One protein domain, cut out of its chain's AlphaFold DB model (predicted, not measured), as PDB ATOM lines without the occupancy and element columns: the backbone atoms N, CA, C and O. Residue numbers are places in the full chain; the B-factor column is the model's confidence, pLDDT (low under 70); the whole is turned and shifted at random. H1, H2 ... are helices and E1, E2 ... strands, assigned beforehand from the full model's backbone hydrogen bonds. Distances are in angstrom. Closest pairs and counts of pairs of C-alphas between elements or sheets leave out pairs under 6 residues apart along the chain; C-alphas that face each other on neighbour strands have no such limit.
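What this domain is: This is residues 226 to 369 and 529 to 556 of the 582 residues of an uncharacterized protein of Fibularhizoctonia sp. CBS 109695 (UniProt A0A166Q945). With little regular structure, the domain is a small curled sheet, E3 E2 E1 E4, with the long helix H2 over one face and long loops around; residues 304 to 309, after H1, stick out. Along 172 printed residues come E1, E2, H1, E3, H2, E4, H3, with 58 residues in these elements; the sheet and class are mixed. It is compact, radius of gyration of the C-alphas 17.8 A, spanning 57 by 45 by 36 A.

How they stand to each other: E1, residues 253 to 261, and E2, 280 to 286, form an antiparallel hairpin; N 257 and O 285 are 2.8 A apart, within hydrogen-bond range. H1, 296 to 303, is not on the sheet. E3, 318 to 320, is antiparallel to E2, with N 282 and O 318 2.8 A apart. H2, 332 to 349, is on the sheet, two layers; its closest C-alphas to E2 are Ala 342 and Tyr 284, 7.3 A. E4, 354 to 359, is parallel to E1, with N 256 and O 356 2.8 A apart. E3, H2, E4 form a split strand-helix-strand unit, E2 and E1 between its strands, with a right-handed crossover. H3, 549 to 555, is not on the sheet. In H1, H2 and H3 every O i to N i+4 pair is within range.

Where its parts are: E1 runs 24.6 A from C-alpha 253 at (-98.418, -7.596, 77.894), and H2 25.1 A. H3 ends at C-alpha 555, (-98.544, -19.130, 67.115).

The domain as a whole: Residues 370 to 528 are not printed, a gap of 8.9 A between C-alphas 369 and 529. E1 to E2, H1 to E3 and E3 to H2 are long links. pLDDT is under 70 at residues 260 to 278, 361 and 532 to 556.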
ATOM      1  N   GLU A 226     -92.010 -14.944  83.967       84.44
ATOM      2  CA  GLU A 226     -92.517 -13.851  84.811       84.44
ATOM      3  C   GLU A 226     -93.632 -13.042  84.120       84.44
ATOM      4  O   GLU A 226     -94.623 -12.663  84.755       84.44
ATOM      5  N   LEU A 227     -93.483 -12.781  82.816       84.81
ATOM      6  CA  LEU A 227     -94.449 -12.014  82.026       84.81
ATOM      7  C   LEU A 227     -95.706 -12.815  81.676       84.81
ATOM      8  O   LEU A 227     -96.767 -12.217  81.514       84.81
ATOM      9  N   GLU A 228     -95.633 -14.145  81.622       85.56
ATOM     10  CA  GLU A 228     -96.751 -15.019  81.247       85.56
ATOM     11  C   GLU A 228     -98.011 -14.768  82.092       85.56
ATOM     12  O   GLU A 228     -99.128 -14.859  81.586       85.56
ATOM     13  N   ARG A 229     -97.856 -14.348  83.355       88.88
ATOM     14  CA  ARG A 229     -98.979 -13.988  84.237       88.88
ATOM     15  C   ARG A 229     -99.796 -12.790  83.734       88.88
ATOM     16  O   ARG A 229    -100.999 -12.730  83.985       88.88
ATOM     17  N   VAL A 230     -99.145 -11.820  83.093       88.62
ATOM     18  CA  VAL A 230     -99.768 -10.587  82.576       88.62
ATOM     19  C   VAL A 230    -100.020 -10.649  81.069       88.62
ATOM     20  O   VAL A 230    -100.435  -9.654  80.478       88.62
ATOM     21  N   MET A 231     -99.793 -11.805  80.448       88.75
ATOM     22  CA  MET A 231    -100.078 -12.064  79.040       88.75
ATOM     23  C   MET A 231    -101.398 -12.819  78.882       88.75
ATOM     24  O   MET A 231    -101.793 -13.609  79.741       88.75
ATOM     25  N   CYS A 232    -102.087 -12.596  77.763       88.06
ATOM     26  CA  CYS A 232    -103.220 -13.434  77.386       88.06
ATOM     27  C   CYS A 232    -102.756 -14.887  77.218       88.06
ATOM     28  O   CYS A 232    -101.720 -15.159  76.611       88.06
ATOM     29  N   THR A 233    -103.536 -15.821  77.752       85.38
ATOM     30  CA  THR A 233    -103.353 -17.254  77.500       85.38
ATOM     31  C   THR A 233    -104.511 -17.766  76.651       85.38
ATOM     32  O   THR A 233    -105.401 -16.996  76.300       85.38
ATOM     33  N   TYR A 234    -104.492 -19.037  76.263       82.62
ATOM     34  CA  TYR A 234    -105.537 -19.637  75.439       82.62
ATOM     35  C   TYR A 234    -105.931 -20.972  76.044       82.62
ATOM     36  O   TYR A 234    -105.076 -21.701  76.547       82.62
ATOM     37  N   ASP A 235    -107.224 -21.268  76.022       82.56
ATOM     38  CA  ASP A 235    -107.730 -22.557  76.470       82.56
ATOM     39  C   ASP A 235    -107.281 -23.666  75.506       82.56
ATOM     40  O   ASP A 235    -107.510 -23.576  74.303       82.56
ATOM     41  N   ASP A 236    -106.657 -24.725  76.023       78.00
ATOM     42  CA  ASP A 236    -106.043 -25.782  75.201       78.00
ATOM     43  C   ASP A 236    -107.061 -26.596  74.369       78.00
ATOM     44  O   ASP A 236    -106.664 -27.345  73.474       78.00
ATOM     45  N   VAL A 237    -108.365 -26.492  74.660       81.00
ATOM     46  CA  VAL A 237    -109.426 -27.263  73.989       81.00
ATOM     47  C   VAL A 237    -110.174 -26.408  72.972       81.00
ATOM     48  O   VAL A 237    -110.330 -26.794  71.815       81.00
ATOM     49  N   THR A 238    -110.665 -25.252  73.406       81.50
ATOM     50  CA  THR A 238    -111.472 -24.332  72.594       81.50
ATOM     51  C   THR A 238    -110.613 -23.362  71.793       81.50
ATOM     52  O   THR A 238    -111.088 -22.802  70.807       81.50
ATOM     53  N   MET A 239    -109.344 -23.187  72.182       74.94
ATOM     54  CA  MET A 239    -108.413 -22.192  71.644       74.94
ATOM     55  C   MET A 239    -108.908 -20.751  71.830       74.94
ATOM     56  O   MET A 239    -108.416 -19.839  71.169       74.94
ATOM     57  N   GLU A 240    -109.880 -20.512  72.708       82.38
ATOM     58  CA  GLU A 240    -110.388 -19.172  72.991       82.38
ATOM     59  C   GLU A 240    -109.429 -18.393  73.906       82.38
ATOM     60  O   GLU A 240    -108.760 -18.994  74.754       82.38
ATOM     61  N   PRO A 241    -109.321 -17.060  73.733       85.00
ATOM     62  CA  PRO A 241    -108.437 -16.237  74.545       85.00
ATOM     63  C   PRO A 241    -108.928 -16.170  75.996       85.00
ATOM     64  O   PRO A 241    -110.095 -15.896  76.274       85.00
ATOM     65  N   VAL A 242    -107.999 -16.366  76.926       87.75
ATOM     66  CA  VAL A 242    -108.183 -16.250  78.372       87.75
ATOM     67  C   VAL A 242    -107.395 -15.026  78.857       87.75
ATOM     68  O   VAL A 242    -106.161 -15.082  78.939       87.75
ATOM     69  N   PRO A 243    -108.079 -13.911  79.181       88.69
ATOM     70  CA  PRO A 243    -107.426 -12.692  79.648       88.69
ATOM     71  C   PRO A 243    -106.638 -12.911  80.950       88.69
ATOM     72  O   PRO A 243    -107.082 -13.674  81.817       88.69
ATOM     73  N   PRO A 244    -105.499 -12.220  81.136       90.31
ATOM     74  CA  PRO A 244    -104.713 -12.338  82.356       90.31
ATOM     75  C   PRO A 244    -105.426 -11.713  83.556       90.31
ATOM     76  O   PRO A 244    -106.187 -10.750  83.443       90.31
ATOM     77  N   LYS A 245    -105.108 -12.222  84.749       89.81
ATOM     78  CA  LYS A 245    -105.513 -11.597  86.014       89.81
ATOM     79  C   LYS A 245    -104.487 -10.533  86.398       89.81
ATOM     80  O   LYS A 245    -103.418 -10.853  86.921       89.81
ATOM     81  N   LEU A 246    -104.832  -9.279  86.124       90.88
ATOM     82  CA  LEU A 246    -103.998  -8.110  86.397       90.88
ATOM     83  C   LEU A 246    -104.253  -7.565  87.810       90.88
ATOM     84  O   LEU A 246    -105.400  -7.443  88.243       90.88
ATOM     85  N   ASN A 247    -103.184  -7.204  88.515       89.75
ATOM     86  CA  ASN A 247    -103.270  -6.437  89.756       89.75
ATOM     87  C   ASN A 247    -103.538  -4.949  89.455       89.75
ATOM     88  O   ASN A 247    -103.310  -4.489  88.332       89.75
ATOM     89  N   PRO A 248    -103.975  -4.151  90.448       89.19
ATOM     90  CA  PRO A 248    -104.127  -2.711  90.273       89.19
ATOM     91  C   PRO A 248    -102.835  -2.055  89.759       89.19
ATOM     92  O   PRO A 248    -101.777  -2.194  90.367       89.19
ATOM     93  N   GLY A 249    -102.933  -1.332  88.641       85.19
ATOM     94  CA  GLY A 249    -101.801  -0.657  87.993       85.19
ATOM     95  C   GLY A 249    -101.031  -1.504  86.973       85.19
ATOM     96  O   GLY A 249    -100.169  -0.968  86.277       85.19
ATOM     97  N   GLU A 250    -101.344  -2.795  86.834       87.75
ATOM     98  CA  GLU A 250    -100.758  -3.640  85.794       87.75
ATOM     99  C   GLU A 250    -101.471  -3.457  84.452       87.75
ATOM    100  O   GLU A 250    -102.669  -3.182  84.384       87.75
ATOM    101  N   ARG A 251    -100.709  -3.627  83.371       88.12
ATOM    102  CA  ARG A 251    -101.207  -3.613  81.995       88.12
ATOM    103  C   ARG A 251    -100.922  -4.957  81.352       88.12
ATOM    104  O   ARG A 251     -99.892  -5.566  81.634       88.12
ATOM    105  N   GLU A 252    -101.830  -5.389  80.488       90.56
ATOM    106  CA  GLU A 252    -101.644  -6.599  79.692       90.56
ATOM    107  C   GLU A 252    -100.406  -6.454  78.802       90.56
ATOM    108  O   GLU A 252    -100.216  -5.421  78.149       90.56
ATOM    109  N   VAL A 253     -99.576  -7.493  78.778       89.12
ATOM    110  CA  VAL A 253     -98.418  -7.596  77.894       89.12
ATOM    111  C   VAL A 253     -98.806  -8.413  76.671       89.12
ATOM    112  O   VAL A 253     -99.348  -9.510  76.782       89.12
ATOM    113  N   VAL A 254     -98.507  -7.879  75.493       87.00
ATOM    114  CA  VAL A 254     -98.743  -8.523  74.202       87.00
ATOM    115  C   VAL A 254     -97.393  -8.791  73.564       87.00
ATOM    116  O   VAL A 254     -96.609  -7.865  73.378       87.00
ATOM    117  N   MET A 255     -97.111 -10.047  73.232       85.81
ATOM    118  CA  MET A 255     -95.873 -10.401  72.544       85.81
ATOM    119  C   MET A 255     -96.014 -10.182  71.039       85.81
ATOM    120  O   MET A 255     -96.981 -10.633  70.420       85.81
ATOM    121  N   ILE A 256     -95.034  -9.489  70.465       85.44
ATOM    122  CA  ILE A 256     -94.911  -9.209  69.040       85.44
ATOM    123  C   ILE A 256     -93.577  -9.780  68.577       85.44
ATOM    124  O   ILE A 256     -92.521  -9.316  69.000       85.44
ATOM    125  N   CYS A 257     -93.624 -10.782  67.712       83.56
ATOM    126  CA  CYS A 257     -92.443 -11.372  67.100       83.56
ATOM    127  C   CYS A 257     -92.197 -10.717  65.745       83.56
ATOM    128  O   CYS A 257     -93.100 -10.649  64.913       83.56
ATOM    129  N   HIS A 258     -90.982 -10.242  65.532       83.19
ATOM    130  CA  HIS A 258     -90.498  -9.846  64.221       83.19
ATOM    131  C   HIS A 258     -89.918 -11.072  63.517       83.19
ATOM    132  O   HIS A 258     -89.166 -11.828  64.132       83.19
ATOM    133  N   ASP A 259     -90.311 -11.291  62.265       72.50
ATOM    134  CA  ASP A 259     -89.784 -12.388  61.455       72.50
ATOM    135  C   ASP A 259     -89.516 -11.921  60.019       72.50
ATOM    136  O   ASP A 259     -90.270 -11.133  59.432       72.50
ATOM    137  N   GLU A 260     -88.428 -12.434  59.454       59.47
ATOM    138  CA  GLU A 260     -88.010 -12.210  58.076       59.47
ATOM    139  C   GLU A 260     -88.316 -13.475  57.272       59.47
ATOM    140  O   GLU A 260     -87.504 -14.394  57.136       59.47
ATOM    141  N   MET A 261     -89.526 -13.538  56.718       47.75
ATOM    142  CA  MET A 261     -89.936 -14.684  55.919       47.75
ATOM    143  C   MET A 261     -89.492 -14.530  54.463       47.75
ATOM    144  O   MET A 261     -89.769 -13.540  53.784       47.75
ATOM    145  N   TRP A 262     -88.883 -15.585  53.931       38.94
ATOM    146  CA  TRP A 262     -88.623 -15.719  52.502       38.94
ATOM    147  C   TRP A 262     -89.767 -16.506  51.866       38.94
ATOM    148  O   TRP A 262     -89.853 -17.722  52.029       38.94
ATOM    149  N   LEU A 263     -90.645 -15.827  51.128       32.06
ATOM    150  CA  LEU A 263     -91.734 -16.470  50.390       32.06
ATOM    151  C   LEU A 263     -91.635 -16.175  48.893       32.06
ATOM    152  O   LEU A 263     -91.386 -15.046  48.471       32.06
ATOM    153  N   ARG A 264     -91.869 -17.214  48.088       34.94
ATOM    154  CA  ARG A 264     -92.299 -17.087  46.692       34.94
ATOM    155  C   ARG A 264     -93.764 -17.484  46.588       34.94
ATOM    156  O   ARG A 264     -94.251 -18.286  47.379       34.94
ATOM    157  N   GLU A 265     -94.428 -16.943  45.579       31.45
ATOM    158  CA  GLU A 265     -95.752 -17.385  45.150       31.45
ATOM    159  C   GLU A 265     -95.680 -18.882  44.767       31.45
ATOM    160  O   GLU A 265     -94.926 -19.254  43.867       31.45
ATOM    161  N   ASN A 266     -96.422 -19.708  45.517       34.03
ATOM    162  CA  ASN A 266     -96.695 -21.148  45.356       34.03
ATOM    163  C   ASN A 266     -95.502 -22.140  45.436       34.03
ATOM    164  O   ASN A 266     -94.990 -22.543  44.399       34.03
ATOM    165  N   GLU A 267     -95.132 -22.577  46.664       34.41
ATOM    166  CA  GLU A 267     -94.567 -23.907  47.078       34.41
ATOM    167  C   GLU A 267     -93.352 -23.863  48.062       34.41
ATOM    168  O   GLU A 267     -92.468 -23.009  47.952       34.41
ATOM    169  N   GLN A 268     -93.265 -24.848  48.987       33.88
ATOM    170  CA  GLN A 268     -92.093 -25.211  49.840       33.88
ATOM    171  C   GLN A 268     -91.275 -26.393  49.239       33.88
ATOM    172  O   GLN A 268     -91.807 -27.060  48.355       33.88
ATOM    173  N   PRO A 269     -90.073 -26.806  49.732       46.25
ATOM    174  CA  PRO A 269     -89.055 -26.160  50.573       46.25
ATOM    175  C   PRO A 269     -87.699 -25.966  49.839       46.25
ATOM    176  O   PRO A 269     -87.329 -26.731  48.951       46.25
ATOM    177  N   ILE A 270     -86.956 -24.922  50.239       38.88
ATOM    178  CA  ILE A 270     -85.543 -24.586  49.929       38.88
ATOM    179  C   ILE A 270     -85.005 -25.163  48.600       38.88
ATOM    180  O   ILE A 270     -84.300 -26.173  48.548       38.88
ATOM    181  N   LYS A 271     -85.272 -24.451  47.498       40.72
ATOM    182  CA  LYS A 271     -84.507 -24.619  46.253       40.72
ATOM    183  C   LYS A 271     -83.118 -23.995  46.434       40.72
ATOM    184  O   LYS A 271     -82.967 -23.011  47.157       40.72
ATOM    185  N   LYS A 272     -82.107 -24.517  45.722       42.41
ATOM    186  CA  LYS A 272     -80.842 -23.790  45.506       42.41
ATOM    187  C   LYS A 272     -81.176 -22.354  45.097       42.41
ATOM    188  O   LYS A 272     -82.051 -22.174  44.246       42.41
ATOM    189  N   LYS A 273     -80.498 -21.365  45.685       44.41
ATOM    190  CA  LYS A 273     -80.652 -19.946  45.341       44.41
ATOM    191  C   LYS A 273     -80.232 -19.755  43.875       44.41
ATOM    192  O   LYS A 273     -79.065 -19.585  43.562       44.41
ATOM    193  N   GLY A 274     -81.170 -19.961  42.954       44.53
ATOM    194  CA  GLY A 274     -80.964 -19.757  41.523       44.53
ATOM    195  C   GLY A 274     -81.100 -18.280  41.158       44.53
ATOM    196  O   GLY A 274     -81.515 -17.476  41.988       44.53
ATOM    197  N   ASN A 275     -80.847 -17.950  39.889       48.62
ATOM    198  CA  ASN A 275     -80.883 -16.601  39.288       48.62
ATOM    199  C   ASN A 275     -82.245 -15.862  39.334       48.62
ATOM    200  O   ASN A 275     -82.476 -14.945  38.550       48.62
ATOM    201  N   GLY A 276     -83.192 -16.266  40.183       53.19
ATOM    202  CA  GLY A 276     -84.440 -15.527  40.348       53.19
ATOM    203  C   GLY A 276     -84.317 -14.420  41.394       53.19
ATOM    204  O   GLY A 276     -83.478 -14.477  42.288       53.19
ATOM    205  N   ARG A 277     -85.188 -13.417  41.274       63.62
ATOM    206  CA  ARG A 277     -85.220 -12.228  42.132       63.62
ATOM    207  C   ARG A 277     -85.383 -12.604  43.611       63.62
ATOM    208  O   ARG A 277     -86.193 -13.475  43.940       63.62
ATOM    209  N   ALA A 278     -84.618 -11.944  44.477       68.31
ATOM    210  CA  ALA A 278     -84.800 -12.018  45.919       68.31
ATOM    211  C   ALA A 278     -85.997 -11.145  46.324       68.31
ATOM    212  O   ALA A 278     -86.174 -10.045  45.805       68.31
ATOM    213  N   ILE A 279     -86.817 -11.656  47.234       73.88
ATOM    214  CA  ILE A 279     -87.895 -10.915  47.885       73.88
ATOM    215  C   ILE A 279     -87.600 -11.025  49.369       73.88
ATOM    216  O   ILE A 279     -87.448 -12.140  49.864       73.88
ATOM    217  N   HIS A 280     -87.488  -9.895  50.050       77.81
ATOM    218  CA  HIS A 280     -87.368  -9.865  51.499       77.81
ATOM    219  C   HIS A 280     -88.674  -9.309  52.056       77.81
ATOM    220  O   HIS A 280     -89.085  -8.201  51.699       77.81
ATOM    221  N   VAL A 281     -89.340 -10.110  52.885       80.06
ATOM    222  CA  VAL A 281     -90.573  -9.735  53.573       80.06
ATOM    223  C   VAL A 281     -90.260  -9.659  55.055       80.06
ATOM    224  O   VAL A 281     -89.968 -10.670  55.683       80.06
ATOM    225  N   SER A 282     -90.335  -8.451  55.591       87.31
ATOM    226  CA  SER A 282     -90.173  -8.168  57.007       87.31
ATOM    227  C   SER A 282     -91.548  -7.906  57.612       87.31
ATOM    228  O   SER A 282     -92.290  -7.059  57.100       87.31
ATOM    229  N   ASP A 283     -91.922  -8.623  58.669       87.81
ATOM    230  CA  ASP A 283     -93.264  -8.537  59.260       87.81
ATOM    231  C   ASP A 283     -93.219  -8.557  60.794       87.81
ATOM    232  O   ASP A 283     -92.280  -9.070  61.403       87.81
ATOM    233  N   TYR A 284     -94.264  -8.008  61.413       87.38
ATOM    234  CA  TYR A 284     -94.489  -8.068  62.855       87.38
ATOM    235  C   TYR A 284     -95.750  -8.880  63.121       87.38
ATOM    236  O   TYR A 284     -96.843  -8.528  62.670       87.38
ATOM    237  N   ILE A 285     -95.599  -9.969  63.865       84.69
ATOM    238  CA  ILE A 285     -96.663 -10.925  64.148       84.69
ATOM    239  C   ILE A 285     -96.999 -10.866  65.632       84.69
ATOM    240  O   ILE A 285     -96.166 -11.105  66.503       84.69
ATOM    241  N   CYS A 286     -98.256 -10.573  65.911       80.12
ATOM    242  CA  CYS A 286     -98.856 -10.563  67.226       80.12
ATOM    243  C   CYS A 286     -99.755 -11.793  67.386       80.12
ATOM    244  O   CYS A 286    -100.570 -12.089  66.515       80.12
ATOM    245  N   GLU A 287     -99.656 -12.484  68.520       71.56
ATOM    246  CA  GLU A 287    -100.442 -13.697  68.796       71.56
ATOM    247  C   GLU A 287    -101.965 -13.461  68.739       71.56
ATOM    248  O   GLU A 287    -102.721 -14.336  68.318       71.56
ATOM    249  N   THR A 288    -102.428 -12.264  69.116       70.94
ATOM    250  CA  THR A 288    -103.863 -11.949  69.177       70.94
ATOM    251  C   THR A 288    -104.463 -11.538  67.837       70.94
ATOM    252  O   THR A 288    -105.653 -11.747  67.622       70.94
ATOM    253  N   THR A 289    -103.678 -10.925  66.948       73.38
ATOM    254  CA  THR A 289    -104.191 -10.301  65.712       73.38
ATOM    255  C   THR A 289    -103.556 -10.849  64.436       73.38
ATOM    256  O   THR A 289    -103.952 -10.453  63.342       73.38
ATOM    257  N   GLY A 290    -102.581 -11.753  64.542       83.50
ATOM    258  CA  GLY A 290    -101.748 -12.143  63.413       83.50
ATOM    259  C   GLY A 290    -100.821 -11.001  63.028       83.50
ATOM    260  O   GLY A 290    -100.100 -10.461  63.862       83.50
ATOM    261  N   ARG A 291    -100.832 -10.613  61.758       87.38
ATOM    262  CA  ARG A 291    -100.018  -9.488  61.292       87.38
ATOM    263  C   ARG A 291    -100.428  -8.187  61.968       87.38
ATOM    264  O   ARG A 291    -101.615  -7.913  62.148       87.38
ATOM    265  N   LEU A 292     -99.442  -7.361  62.283       90.12
ATOM    266  CA  LEU A 292     -99.664  -6.050  62.866       90.12
ATOM    267  C   LEU A 292    -100.109  -5.053  61.782       90.12
ATOM    268  O   LEU A 292     -99.298  -4.385  61.142       90.12
ATOM    269  N   ALA A 293    -101.420  -4.982  61.566       93.31
ATOM    270  CA  ALA A 293    -102.060  -4.087  60.610       93.31
ATOM    271  C   ALA A 293    -103.462  -3.679  61.091       93.31
ATOM    272  O   ALA A 293    -104.093  -4.375  61.889       93.31
ATOM    273  N   LEU A 294    -103.963  -2.551  60.588       94.31
ATOM    274  CA  LEU A 294    -105.327  -2.101  60.854       94.31
ATOM    275  C   LEU A 294    -106.336  -2.933  60.053       94.31
ATOM    276  O   LEU A 294    -106.127  -3.280  58.892       94.31
ATOM    277  N   THR A 295    -107.491  -3.182  60.662       92.69
ATOM    278  CA  THR A 295    -108.654  -3.747  59.968       92.69
ATOM    279  C   THR A 295    -109.254  -2.740  58.975       92.69
ATOM    280  O   THR A 295    -109.107  -1.530  59.166       92.69
ATOM    281  N   PRO A 296    -110.026  -3.185  57.964       94.88
ATOM    282  CA  PRO A 296    -110.695  -2.272  57.032       94.88
ATOM    283  C   PRO A 296    -111.558  -1.199  57.717       94.88
ATOM    284  O   PRO A 296    -111.580  -0.049  57.283       94.88
ATOM    285  N   ALA A 297    -112.222  -1.544  58.826       95.19
ATOM    286  CA  ALA A 297    -113.014  -0.597  59.610       95.19
ATOM    287  C   ALA A 297    -112.139   0.464  60.305       95.19
ATOM    288  O   ALA A 297    -112.480   1.645  60.313       95.19
ATOM    289  N   GLN A 298    -110.992   0.062  60.854       94.94
ATOM    290  CA  GLN A 298    -110.027   0.981  61.460       94.94
ATOM    291  C   GLN A 298    -109.361   1.890  60.424       94.94
ATOM    292  O   GLN A 298    -109.139   3.062  60.715       94.94
ATOM    293  N   ILE A 299    -109.078   1.378  59.223       95.81
ATOM    294  CA  ILE A 299    -108.566   2.180  58.103       95.81
ATOM    295  C   ILE A 299    -109.595   3.241  57.712       95.81
ATOM    296  O   ILE A 299    -109.250   4.412  57.612       95.81
ATOM    297  N   ALA A 300    -110.870   2.868  57.566       95.75
ATOM    298  CA  ALA A 300    -111.930   3.833  57.274       95.75
ATOM    299  C   ALA A 300    -112.041   4.922  58.360       95.75
ATOM    300  O   ALA A 300    -112.237   6.094  58.039       95.75
ATOM    301  N   ALA A 301    -111.864   4.560  59.636       94.44
ATOM    302  CA  ALA A 301    -111.831   5.521  60.737       94.44
ATOM    303  C   ALA A 301    -110.618   6.469  60.660       94.44
ATOM    304  O   ALA A 301    -110.776   7.666  60.881       94.44
ATOM    305  N   GLN A 302    -109.433   5.965  60.300       95.62
ATOM    306  CA  GLN A 302    -108.236   6.785  60.075       95.62
ATOM    307  C   GLN A 302    -108.397   7.723  58.872       95.62
ATOM    308  O   GLN A 302    -108.069   8.904  58.956       95.62
ATOM    309  N   GLU A 303    -108.980   7.245  57.775       94.94
ATOM    310  CA  GLU A 303    -109.244   8.061  56.585       94.94
ATOM    311  C   GLU A 303    -110.263   9.183  56.834       94.94
ATOM    312  O   GLU A 303    -110.226  10.213  56.159       94.94
ATOM    313  N   ALA A 304    -111.133   9.039  57.836       95.62
ATOM    314  CA  ALA A 304    -112.040  10.104  58.257       95.62
ATOM    315  C   ALA A 304    -111.336  11.229  59.047       95.62
ATOM    316  O   ALA A 304    -111.892  12.322  59.175       95.62
ATOM    317  N   LEU A 305    -110.125  10.995  59.567       94.94
ATOM    318  CA  LEU A 305    -109.353  12.001  60.298       94.94
ATOM    319  C   LEU A 305    -108.636  12.973  59.340       94.94
ATOM    320  O   LEU A 305    -108.294  12.604  58.208       94.94
ATOM    321  N   PRO A 306    -108.340  14.211  59.783       95.25
ATOM    322  CA  PRO A 306    -107.466  15.123  59.049       95.25
ATOM    323  C   PRO A 306    -106.079  14.499  58.798       95.25
ATOM    324  O   PRO A 306    -105.580  13.806  59.685       95.25
ATOM    325  N   PRO A 307    -105.412  14.766  57.654       91.00
ATOM    326  CA  PRO A 307    -104.157  14.098  57.278       91.00
ATOM    327  C   PRO A 307    -103.041  14.128  58.331       91.00
ATOM    328  O   PRO A 307    -102.287  13.173  58.453       91.00
ATOM    329  N   ASN A 308    -102.947  15.200  59.119       92.69
ATOM    330  CA  ASN A 308    -101.944  15.363  60.180       92.69
ATOM    331  C   ASN A 308    -102.231  14.551  61.457       92.69
ATOM    332  O   ASN A 308    -101.379  14.497  62.337       92.69
ATOM    333  N   SER A 309    -103.427  13.976  61.578       91.19
ATOM    334  CA  SER A 309    -103.864  13.169  62.723       91.19
ATOM    335  C   SER A 309    -103.931  11.676  62.386       91.19
ATOM    336  O   SER A 309    -104.346  10.879  63.225       91.19
ATOM    337  N   ARG A 310    -103.562  11.304  61.154       94.12
ATOM    338  CA  ARG A 310    -103.546   9.917  60.687       94.12
ATOM    339  C   ARG A 310    -102.253   9.225  61.080       94.12
ATOM    340  O   ARG A 310    -101.200   9.859  61.168       94.12
ATOM    341  N   LEU A 311    -102.320   7.907  61.236       93.69
ATOM    342  CA  LEU A 311    -101.115   7.084  61.299       93.69
ATOM    343  C   LEU A 311    -100.318   7.198  59.991       93.69
ATOM    344  O   LEU A 311    -100.884   7.305  58.904       93.69
ATOM    345  N   ARG A 312     -98.991   7.125  60.105       94.06
ATOM    346  CA  ARG A 312     -98.069   7.165  58.957       94.06
ATOM    347  C   ARG A 312     -98.195   5.941  58.048       94.06
ATOM    348  O   ARG A 312     -97.944   6.036  56.851       94.06
ATOM    349  N   SER A 313     -98.561   4.799  58.624       94.44
ATOM    350  CA  SER A 313     -98.853   3.554  57.916       94.44
ATOM    351  C   SER A 313     -99.987   2.813  58.620       94.44
ATOM    352  O   SER A 313    -100.190   2.969  59.825       94.44
ATOM    353  N   TYR A 314    -100.708   1.988  57.864       95.31
ATOM    354  CA  TYR A 314    -101.746   1.092  58.381       95.31
ATOM    355  C   TYR A 314    -101.303  -0.377  58.415       95.31
ATOM    356  O   TYR A 314    -102.027  -1.219  58.942       95.31
ATOM    357  N   ASP A 315    -100.131  -0.684  57.857       94.25
ATOM    358  CA  ASP A 315     -99.540  -2.020  57.798       94.25
ATOM    359  C   ASP A 315     -98.056  -1.926  58.180       94.25
ATOM    360  O   ASP A 315     -97.316  -1.103  57.632       94.25
ATOM    361  N   ALA A 316     -97.629  -2.734  59.154       92.94
ATOM    362  CA  ALA A 316     -96.245  -2.767  59.613       92.94
ATOM    363  C   ALA A 316     -95.327  -3.580  58.683       92.94
ATOM    364  O   ALA A 316     -94.102  -3.514  58.815       92.94
ATOM    365  N   ARG A 317     -95.882  -4.366  57.751       91.69
ATOM    366  CA  ARG A 317     -95.090  -5.179  56.825       91.69
ATOM    367  C   ARG A 317     -94.290  -4.305  55.871       91.69
ATOM    368  O   ARG A 317     -94.817  -3.389  55.242       91.69
ATOM    369  N   LYS A 318     -93.039  -4.699  55.647       90.50
ATOM    370  CA  LYS A 318     -92.189  -4.138  54.601       90.50
ATOM    371  C   LYS A 318     -91.740  -5.228  53.641       90.50
ATOM    372  O   LYS A 318     -91.183  -6.240  54.048       90.50
ATOM    373  N   ILE A 319     -92.002  -5.017  52.356       88.19
ATOM    374  CA  ILE A 319     -91.542  -5.893  51.278       88.19
ATOM    375  C   ILE A 319     -90.540  -5.099  50.457       88.19
ATOM    376  O   ILE A 319     -90.862  -4.005  49.997       88.19
ATOM    377  N   ILE A 320     -89.346  -5.652  50.272       83.88
ATOM    378  CA  ILE A 320     -88.331  -5.087  49.384       83.88
ATOM    379  C   ILE A 320     -87.878  -6.134  48.366       83.88
ATOM    380  O   ILE A 320     -87.900  -7.345  48.618       83.88
ATOM    381  N   TYR A 321     -87.431  -5.652  47.213       82.94
ATOM    382  CA  TYR A 321     -86.916  -6.461  46.114       82.94
ATOM    383  C   TYR A 321     -85.436  -6.135  45.902       82.94
ATOM    384  O   TYR A 321     -85.097  -5.396  44.977       82.94
ATOM    385  N   PRO A 322     -84.536  -6.636  46.764       77.94
ATOM    386  CA  PRO A 322     -83.148  -6.212  46.747       77.94
ATOM    387  C   PRO A 322     -82.431  -6.676  45.477       77.94
ATOM    388  O   PRO A 322     -82.605  -7.810  45.014       77.94
ATOM    389  N   GLY A 323     -81.584  -5.810  44.923       74.06
ATOM    390  CA  GLY A 323     -80.798  -6.139  43.738       74.06
ATOM    391  C   GLY A 323     -80.091  -4.947  43.104       74.06
ATOM    392  O   GLY A 323     -80.325  -3.792  43.454       74.06
ATOM    393  N   LYS A 324     -79.210  -5.239  42.142       72.38
ATOM    394  CA  LYS A 324     -78.617  -4.210  41.282       72.38
ATOM    395  C   LYS A 324     -79.748  -3.515  40.513       72.38
ATOM    396  O   LYS A 324     -80.570  -4.206  39.922       72.38
ATOM    397  N   ASP A 325     -79.783  -2.185  40.569       81.31
ATOM    398  CA  ASP A 325     -80.837  -1.329  39.993       81.31
ATOM    399  C   ASP A 325     -82.234  -1.482  40.641       81.31
ATOM    400  O   ASP A 325     -83.246  -1.095  40.059       81.31
ATOM    401  N   HIS A 326     -82.287  -2.014  41.867       80.50
ATOM    402  CA  HIS A 326     -83.512  -2.174  42.653       80.50
ATOM    403  C   HIS A 326     -83.341  -1.645  44.089       80.50
ATOM    404  O   HIS A 326     -82.471  -0.808  44.349       80.50
ATOM    405  N   ASP A 327     -84.192  -2.103  45.013       81.56
ATOM    406  CA  ASP A 327     -84.146  -1.700  46.413       81.56
ATOM    407  C   ASP A 327     -82.782  -2.013  47.035       81.56
ATOM    408  O   ASP A 327     -82.082  -2.968  46.670       81.56
ATOM    409  N   LYS A 328     -82.415  -1.198  48.026       85.44
ATOM    410  CA  LYS A 328     -81.264  -1.493  48.876       85.44
ATOM    411  C   LYS A 328     -81.536  -2.775  49.659       85.44
ATOM    412  O   LYS A 328     -82.673  -3.080  50.001       85.44
ATOM    413  N   TRP A 329     -80.470  -3.504  49.970       82.31
ATOM    414  CA  TRP A 329     -80.547  -4.609  50.922       82.31
ATOM    415  C   TRP A 329     -81.081  -4.130  52.273       82.31
ATOM    416  O   TRP A 329     -80.897  -2.965  52.627       82.31
ATOM    417  N   TRP A 330     -81.740  -5.032  53.001       83.88
ATOM    418  CA  TRP A 330     -82.260  -4.755  54.338       83.88
ATOM    419  C   TRP A 330     -81.140  -4.284  55.272       83.88
ATOM    420  O   TRP A 330     -80.061  -4.882  55.304       83.88
ATOM    421  N   ASP A 331     -81.381  -3.197  55.998       85.88
ATOM    422  CA  ASP A 331     -80.420  -2.584  56.909       85.88
ATOM    423  C   ASP A 331     -81.104  -2.044  58.176       85.88
ATOM    424  O   ASP A 331     -82.331  -2.006  58.288       85.88
ATOM    425  N   LEU A 332     -80.287  -1.631  59.152       88.75
ATOM    426  CA  LEU A 332     -80.764  -1.108  60.433       88.75
ATOM    427  C   LEU A 332     -81.687   0.109  60.262       88.75
ATOM    428  O   LEU A 332     -82.656   0.227  61.001       88.75
ATOM    429  N   GLU A 333     -81.416   1.014  59.317       91.56
ATOM    430  CA  GLU A 333     -82.271   2.195  59.115       91.56
ATOM    431  C   GLU A 333     -83.667   1.795  58.634       91.56
ATOM    432  O   GLU A 333     -84.672   2.300  59.136       91.56
ATOM    433  N   GLN A 334     -83.746   0.850  57.694       92.31
ATOM    434  CA  GLN A 334     -85.026   0.343  57.212       92.31
ATOM    435  C   GLN A 334     -85.810  -0.401  58.288       92.31
ATOM    436  O   GLN A 334     -87.032  -0.232  58.324       92.31
ATOM    437  N   LEU A 335     -85.122  -1.175  59.135       91.25
ATOM    438  CA  LEU A 335     -85.705  -1.810  60.313       91.25
ATOM    439  C   LEU A 335     -86.241  -0.755  61.281       91.25
ATOM    440  O   LEU A 335     -87.398  -0.830  61.657       91.25
ATOM    441  N   MET A 336     -85.434   0.237  61.665       93.38
ATOM    442  CA  MET A 336     -85.843   1.266  62.628       93.38
ATOM    443  C   MET A 336     -87.078   2.034  62.151       93.38
ATOM    444  O   MET A 336     -88.003   2.239  62.934       93.38
ATOM    445  N   GLU A 337     -87.133   2.397  60.866       94.75
ATOM    446  CA  GLU A 337     -88.317   3.033  60.282       94.75
ATOM    447  C   GLU A 337     -89.544   2.115  60.361       94.75
ATOM    448  O   GLU A 337     -90.616   2.544  60.784       94.75
ATOM    449  N   GLN A 338     -89.388   0.831  60.023       94.69
ATOM    450  CA  GLN A 338     -90.469  -0.144  60.153       94.69
ATOM    451  C   GLN A 338     -90.924  -0.291  61.614       94.69
ATOM    452  O   GLN A 338     -92.123  -0.303  61.875       94.69
ATOM    453  N   THR A 339     -89.994  -0.355  62.570       93.25
ATOM    454  CA  THR A 339     -90.281  -0.455  64.008       93.25
ATOM    455  C   THR A 339     -91.035   0.769  64.515       93.25
ATOM    456  O   THR A 339     -91.963   0.624  65.306       93.25
ATOM    457  N   HIS A 340     -90.691   1.975  64.052       94.12
ATOM    458  CA  HIS A 340     -91.433   3.188  64.396       94.12
ATOM    459  C   HIS A 340     -92.897   3.096  63.944       94.12
ATOM    460  O   HIS A 340     -93.801   3.335  64.739       94.12
ATOM    461  N   LEU A 341     -93.133   2.690  62.693       94.81
ATOM    462  CA  LEU A 341     -94.484   2.508  62.153       94.81
ATOM    463  C   LEU A 341     -95.244   1.386  62.873       94.81
ATOM    464  O   LEU A 341     -96.435   1.515  63.146       94.81
ATOM    465  N   ALA A 342     -94.554   0.296  63.204       93.44
ATOM    466  CA  ALA A 342     -95.123  -0.826  63.935       93.44
ATOM    467  C   ALA A 342     -95.576  -0.410  65.341       93.44
ATOM    468  O   ALA A 342     -96.672  -0.778  65.757       93.44
ATOM    469  N   VAL A 343     -94.774   0.386  66.058       93.12
ATOM    470  CA  VAL A 343     -95.150   0.919  67.376       93.12
ATOM    471  C   VAL A 343     -96.393   1.804  67.275       93.12
ATOM    472  O   VAL A 343     -97.333   1.572  68.030       93.12
ATOM    473  N   ASP A 344     -96.457   2.723  66.304       93.62
ATOM    474  CA  ASP A 344     -97.641   3.571  66.086       93.62
ATOM    475  C   ASP A 344     -98.917   2.723  65.870       93.62
ATOM    476  O   ASP A 344     -99.975   2.980  66.452       93.62
ATOM    477  N   ILE A 345     -98.817   1.670  65.048       94.19
ATOM    478  CA  ILE A 345     -99.920   0.734  64.781       94.19
ATOM    479  C   ILE A 345    -100.289  -0.049  66.047       94.19
ATOM    480  O   ILE A 345    -101.476  -0.243  66.332       94.19
ATOM    481  N   PHE A 346     -99.300  -0.507  66.813       92.75
ATOM    482  CA  PHE A 346     -99.524  -1.249  68.049       92.75
ATOM    483  C   PHE A 346    -100.256  -0.396  69.086       92.75
ATOM    484  O   PHE A 346    -101.269  -0.842  69.619       92.75
ATOM    485  N   GLU A 347     -99.806   0.835  69.333       92.06
ATOM    486  CA  GLU A 347    -100.431   1.733  70.311       92.06
ATOM    487  C   GLU A 347    -101.889   2.052  69.953       92.06
ATOM    488  O   GLU A 347    -102.747   2.115  70.837       92.06
ATOM    489  N   TYR A 348    -102.195   2.179  68.657       92.56
ATOM    490  CA  TYR A 348    -103.561   2.377  68.176       92.56
ATOM    491  C   TYR A 348    -104.439   1.123  68.312       92.56
ATOM    492  O   TYR A 348    -105.601   1.207  68.712       92.56
ATOM    493  N   THR A 349    -103.912  -0.052  67.958       91.38
ATOM    494  CA  THR A 349    -104.679  -1.313  67.946       91.38
ATOM    495  C   THR A 349    -104.812  -1.956  69.327       91.38
ATOM    496  O   THR A 349    -105.764  -2.698  69.564       91.38
ATOM    497  N   ASN A 350    -103.891  -1.659  70.244       88.75
ATOM    498  CA  ASN A 350    -103.796  -2.252  71.575       88.75
ATOM    499  C   ASN A 350    -103.722  -1.166  72.669       88.75
ATOM    500  O   ASN A 350    -102.739  -1.096  73.417       88.75
ATOM    501  N   PRO A 351    -104.759  -0.315  72.803       89.62
ATOM    502  CA  PRO A 351    -104.752   0.759  73.787       89.62
ATOM    503  C   PRO A 351    -104.612   0.199  75.209       89.62
ATOM    504  O   PRO A 351    -105.228  -0.805  75.562       89.62
ATOM    505  N   ASN A 352    -103.819   0.877  76.044       87.25
ATOM    506  CA  ASN A 352    -103.513   0.488  77.430       87.25
ATOM    507  C   ASN A 352    -102.776  -0.854  77.606       87.25
ATOM    508  O   ASN A 352    -102.691  -1.343  78.735       87.25
ATOM    509  N   LYS A 353    -102.201  -1.425  76.545       88.62
ATOM    510  CA  LYS A 353    -101.345  -2.616  76.628       88.62
ATOM    511  C   LYS A 353     -99.863  -2.258  76.495       88.62
ATOM    512  O   LYS A 353     -99.507  -1.136  76.142       88.62
ATOM    513  N   ILE A 354     -98.994  -3.212  76.817       89.25
ATOM    514  CA  ILE A 354     -97.539  -3.103  76.671       89.25
ATOM    515  C   ILE A 354     -97.082  -4.104  75.608       89.25
ATOM    516  O   ILE A 354     -97.424  -5.279  75.685       89.25
ATOM    517  N   GLY A 355     -96.293  -3.650  74.634       86.75
ATOM    518  CA  GLY A 355     -95.699  -4.525  73.623       86.75
ATOM    519  C   GLY A 355     -94.382  -5.139  74.101       86.75
ATOM    520  O   GLY A 355     -93.457  -4.412  74.463       86.75
ATOM    521  N   LEU A 356     -94.285  -6.469  74.082       86.56
ATOM    522  CA  LEU A 356     -93.039  -7.223  74.214       86.56
ATOM    523  C   LEU A 356     -92.534  -7.582  72.812       86.56
ATOM    524  O   LEU A 356     -93.056  -8.496  72.182       86.56
ATOM    525  N   TRP A 357     -91.526  -6.861  72.335       87.25
ATOM    526  CA  TRP A 357     -91.012  -6.979  70.970       87.25
ATOM    527  C   TRP A 357     -89.835  -7.959  70.902       87.25
ATOM    528  O   TRP A 357     -88.793  -7.735  71.513       87.25
ATOM    529  N   VAL A 358     -90.001  -9.043  70.155       82.44
ATOM    530  CA  VAL A 358     -89.061 -10.166  70.031       82.44
ATOM    531  C   VAL A 358     -88.437 -10.132  68.638       82.44
ATOM    532  O   VAL A 358     -89.155  -9.968  67.656       82.44
ATOM    533  N   PHE A 359     -87.121 -10.297  68.556       80.06
ATOM    534  CA  PHE A 359     -86.331 -10.207  67.323       80.06
ATOM    535  C   PHE A 359     -85.440 -11.449  67.182       80.06
ATOM    536  O   PHE A 359     -85.175 -12.132  68.165       80.06
ATOM    537  N   ASP A 360     -84.945 -11.772  65.994       72.81
ATOM    538  CA  ASP A 360     -83.887 -12.785  65.824       72.81
ATOM    539  C   ASP A 360     -82.482 -12.140  65.897       72.81
ATOM    540  O   ASP A 360     -82.372 -10.911  65.891       72.81
ATOM    541  N   CYS A 361     -81.382 -12.913  65.992       68.75
ATOM    542  CA  CYS A 361     -80.001 -12.360  65.996       68.75
ATOM    543  C   CYS A 361     -79.523 -11.951  64.594       68.75
ATOM    544  O   CYS A 361     -78.384 -12.244  64.211       68.75
ATOM    545  N   SER A 362     -80.370 -11.308  63.791       71.06
ATOM    546  CA  SER A 362     -79.927 -10.773  62.511       71.06
ATOM    547  C   SER A 362     -78.973  -9.590  62.704       71.06
ATOM    548  O   SER A 362     -78.994  -8.854  63.696       71.06
ATOM    549  N   SER A 363     -78.134  -9.360  61.692       72.25
ATOM    550  CA  SER A 363     -77.190  -8.236  61.697       72.25
ATOM    551  C   SER A 363     -77.867  -6.860  61.767       72.25
ATOM    552  O   SER A 363     -77.255  -5.913  62.261       72.25
ATOM    553  N   ALA A 364     -79.114  -6.743  61.294       80.00
ATOM    554  CA  ALA A 364     -79.888  -5.515  61.412       80.00
ATOM    555  C   ALA A 364     -80.374  -5.316  62.856       80.00
ATOM    556  O   ALA A 364     -80.270  -4.211  63.383       80.00
ATOM    557  N   HIS A 365     -80.827  -6.381  63.524       79.31
ATOM    558  CA  HIS A 365     -81.326  -6.325  64.902       79.31
ATOM    559  C   HIS A 365     -80.223  -6.041  65.929       79.31
ATOM    560  O   HIS A 365     -80.455  -5.326  66.904       79.31
ATOM    561  N   GLU A 366     -79.006  -6.541  65.695       81.62
ATOM    562  CA  GLU A 366     -77.821  -6.254  66.521       81.62
ATOM    563  C   GLU A 366     -77.123  -4.928  66.155       81.62
ATOM    564  O   GLU A 366     -76.080  -4.580  66.715       81.62
ATOM    565  N   GLY A 367     -77.686  -4.164  65.216       85.94
ATOM    566  CA  GLY A 367     -77.130  -2.898  64.764       85.94
ATOM    567  C   GLY A 367     -77.042  -1.860  65.888       85.94
ATOM    568  O   GLY A 367     -78.043  -1.477  66.498       85.94
ATOM    569  N   LEU A 368     -75.829  -1.373  66.155       90.44
ATOM    570  CA  LEU A 368     -75.578  -0.294  67.110       90.44
ATOM    571  C   LEU A 368     -75.909   1.082  66.503       90.44
ATOM    572  O   LEU A 368     -75.896   1.252  65.283       90.44
ATOM    573  N   ALA A 369     -76.170   2.073  67.358       90.88
ATOM    574  CA  ALA A 369     -76.331   3.464  66.929       90.88
ATOM    575  C   ALA A 369     -75.045   4.017  66.281       90.88
ATOM    576  O   ALA A 369     -73.951   3.486  66.486       90.88
ATOM    577  N   HIS A 529     -82.561   0.750  72.468       85.75
ATOM    578  CA  HIS A 529     -82.666   2.116  72.975       85.75
ATOM    579  C   HIS A 529     -84.037   2.727  72.675       85.75
ATOM    580  O   HIS A 529     -84.582   3.417  73.530       85.75
ATOM    581  N   TYR A 530     -84.600   2.448  71.498       87.00
ATOM    582  CA  TYR A 530     -85.911   2.961  71.104       87.00
ATOM    583  C   TYR A 530     -87.062   2.321  71.893       87.00
ATOM    584  O   TYR A 530     -87.908   3.022  72.435       87.00
ATOM    585  N   LEU A 531     -87.072   0.993  72.021       84.12
ATOM    586  CA  LEU A 531     -88.182   0.248  72.634       84.12
ATOM    587  C   LEU A 531     -88.179   0.258  74.178       84.12
ATOM    588  O   LEU A 531     -88.902  -0.520  74.804       84.12
ATOM    589  N   ARG A 532     -87.348   1.086  74.822       67.12
ATOM    590  CA  ARG A 532     -87.149   1.075  76.279       67.12
ATOM    591  C   ARG A 532     -87.817   2.270  76.958       67.12
ATOM    592  O   ARG A 532     -87.332   3.391  76.877       67.12
ATOM    593  N   TRP A 533     -88.887   1.985  77.710       39.75
ATOM    594  CA  TRP A 533     -89.533   2.871  78.697       39.75
ATOM    595  C   TRP A 533     -90.005   2.056  79.927       39.75
ATOM    596  O   TRP A 533     -90.259   0.857  79.818       39.75
ATOM    597  N   PRO A 534     -90.171   2.681  81.105       38.53
ATOM    598  CA  PRO A 534     -89.238   2.767  82.218       38.53
ATOM    599  C   PRO A 534     -89.394   1.572  83.189       38.53
ATOM    600  O   PRO A 534     -89.847   1.724  84.318       38.53
ATOM    601  N   TRP A 535     -89.060   0.360  82.765       28.94
ATOM    602  CA  TRP A 535     -88.678  -0.677  83.721       28.94
ATOM    603  C   TRP A 535     -87.239  -1.027  83.410       28.94
ATOM    604  O   TRP A 535     -86.945  -1.721  82.439       28.94
ATOM    605  N   GLU A 536     -86.321  -0.539  84.241       29.78
ATOM    606  CA  GLU A 536     -84.883  -0.804  84.120       29.78
ATOM    607  C   GLU A 536     -84.515  -2.294  84.204       29.78
ATOM    608  O   GLU A 536     -83.343  -2.638  84.067       29.78
ATOM    609  N   ARG A 537     -85.492  -3.201  84.325       33.88
ATOM    610  CA  ARG A 537     -85.259  -4.640  84.247       33.88
ATOM    611  C   ARG A 537     -85.618  -5.308  82.927       33.88
ATOM    612  O   ARG A 537     -84.900  -6.234  82.586       33.88
ATOM    613  N   PHE A 538     -86.583  -4.849  82.126       34.03
ATOM    614  CA  PHE A 538     -87.011  -5.650  80.965       34.03
ATOM    615  C   PHE A 538     -87.521  -4.813  79.782       34.03
ATOM    616  O   PHE A 538     -88.717  -4.675  79.570       34.03
ATOM    617  N   SER A 539     -86.594  -4.332  78.946       31.19
ATOM    618  CA  SER A 539     -86.812  -4.408  77.493       31.19
ATOM    619  C   SER A 539     -86.078  -5.651  77.041       31.19
ATOM    620  O   SER A 539     -84.857  -5.616  76.879       31.19
ATOM    621  N   ALA A 540     -86.789  -6.759  76.897       32.53
ATOM    622  CA  ALA A 540     -86.252  -7.873  76.148       32.53
ATOM    623  C   ALA A 540     -86.608  -7.608  74.683       32.53
ATOM    624  O   ALA A 540     -87.658  -8.040  74.230       32.53
ATOM    625  N   ALA A 541     -85.735  -6.899  73.951       32.59
ATOM    626  CA  ALA A 541     -85.533  -7.294  72.558       32.59
ATOM    627  C   ALA A 541     -84.926  -8.685  72.667       32.59
ATOM    628  O   ALA A 541     -83.731  -8.837  72.921       32.59
ATOM    629  N   ALA A 542     -85.814  -9.663  72.721       35.41
ATOM    630  CA  ALA A 542     -85.464 -11.031  72.976       35.41
ATOM    631  C   ALA A 542     -85.002 -11.606  71.666       35.41
ATOM    632  O   ALA A 542     -85.812 -11.769  70.764       35.41
ATOM    633  N   PHE A 543     -83.710 -11.868  71.586       33.62
ATOM    634  CA  PHE A 543     -83.110 -12.585  70.489       33.62
ATOM    635  C   PHE A 543     -83.522 -14.063  70.566       33.62
ATOM    636  O   PHE A 543     -82.929 -14.848  71.309       33.62
ATOM    637  N   LEU A 544     -84.599 -14.438  69.876       30.77
ATOM    638  CA  LEU A 544     -85.084 -15.816  69.808       30.77
ATOM    639  C   LEU A 544     -84.967 -16.338  68.381       30.77
ATOM    640  O   LEU A 544     -85.611 -15.828  67.478       30.77
ATOM    641  N   ILE A 545     -84.222 -17.429  68.208       36.50
ATOM    642  CA  ILE A 545     -84.152 -18.179  66.940       36.50
ATOM    643  C   ILE A 545     -84.726 -19.595  67.120       36.50
ATOM    644  O   ILE A 545     -84.334 -20.576  66.499       36.50
ATOM    645  N   SER A 546     -85.699 -19.745  68.019       31.48
ATOM    646  CA  SER A 546     -86.559 -20.925  68.018       31.48
ATOM    647  C   SER A 546     -87.804 -20.666  68.847       31.48
ATOM    648  O   SER A 546     -87.749 -20.495  70.068       31.48
ATOM    649  N   VAL A 547     -88.940 -20.666  68.163       32.44
ATOM    650  CA  VAL A 547     -90.267 -20.739  68.756       32.44
ATOM    651  C   VAL A 547     -90.297 -22.000  69.641       32.44
ATOM    652  O   VAL A 547     -90.180 -23.115  69.132       32.44
ATOM    653  N   MET A 548     -90.394 -21.864  70.976       31.20
ATOM    654  CA  MET A 548     -90.547 -23.036  71.860       31.20
ATOM    655  C   MET A 548     -91.713 -23.885  71.353       31.20
ATOM    656  O   MET A 548     -92.694 -23.329  70.889       31.20
ATOM    657  N   SER A 549     -91.711 -25.209  71.514       28.27
ATOM    658  CA  SER A 549     -92.852 -26.041  71.080       28.27
ATOM    659  C   SER A 549     -94.206 -25.603  71.670       28.27
ATOM    660  O   SER A 549     -95.243 -25.842  71.060       28.27
ATOM    661  N   ARG A 550     -94.203 -24.915  72.824       32.97
ATOM    662  CA  ARG A 550     -95.368 -24.203  73.384       32.97
ATOM    663  C   ARG A 550     -95.690 -22.895  72.651       32.97
ATOM    664  O   ARG A 550     -96.848 -22.668  72.334       32.97
ATOM    665  N   THR A 551     -94.687 -22.087  72.311       35.94
ATOM    666  CA  THR A 551     -94.828 -20.916  71.431       35.94
ATOM    667  C   THR A 551     -95.284 -21.320  70.016       35.94
ATOM    668  O   THR A 551     -96.050 -20.596  69.407       35.94
ATOM    669  N   ILE A 552     -94.923 -22.513  69.515       34.16
ATOM    670  CA  ILE A 552     -95.384 -23.037  68.218       34.16
ATOM    671  C   ILE A 552     -96.891 -23.283  68.306       34.16
ATOM    672  O   ILE A 552     -97.623 -22.866  67.420       34.16
ATOM    673  N   ARG A 553     -97.375 -23.888  69.403       34.84
ATOM    674  CA  ARG A 553     -98.816 -24.081  69.666       34.84
ATOM    675  C   ARG A 553     -99.574 -22.763  69.873       34.84
ATOM    676  O   ARG A 553    -100.699 -22.661  69.404       34.84
ATOM    677  N   ARG A 554     -98.946 -21.760  70.498       40.09
ATOM    678  CA  ARG A 554     -99.472 -20.387  70.639       40.09
ATOM    679  C   ARG A 554     -99.598 -19.660  69.293       40.09
ATOM    680  O   ARG A 554    -100.640 -19.102  68.973       40.09
ATOM    681  N   PHE A 555     -98.578 -19.759  68.440       33.56
ATOM    682  CA  PHE A 555     -98.544 -19.130  67.115       33.56
ATOM    683  C   PHE A 555     -99.181 -19.975  66.005       33.56
ATOM    684  O   PHE A 555     -99.269 -19.505  64.877       33.56
ATOM    685  N   PHE A 556     -99.725 -21.163  66.293       30.00
ATOM    686  CA  PHE A 556    -100.475 -21.966  65.310       30.00
ATOM    687  C   PHE A 556    -101.704 -21.220  64.740       30.00
ATOM    688  O   PHE A 556    -102.183 -21.578  63.669       30.00
TER     689      PHE A 556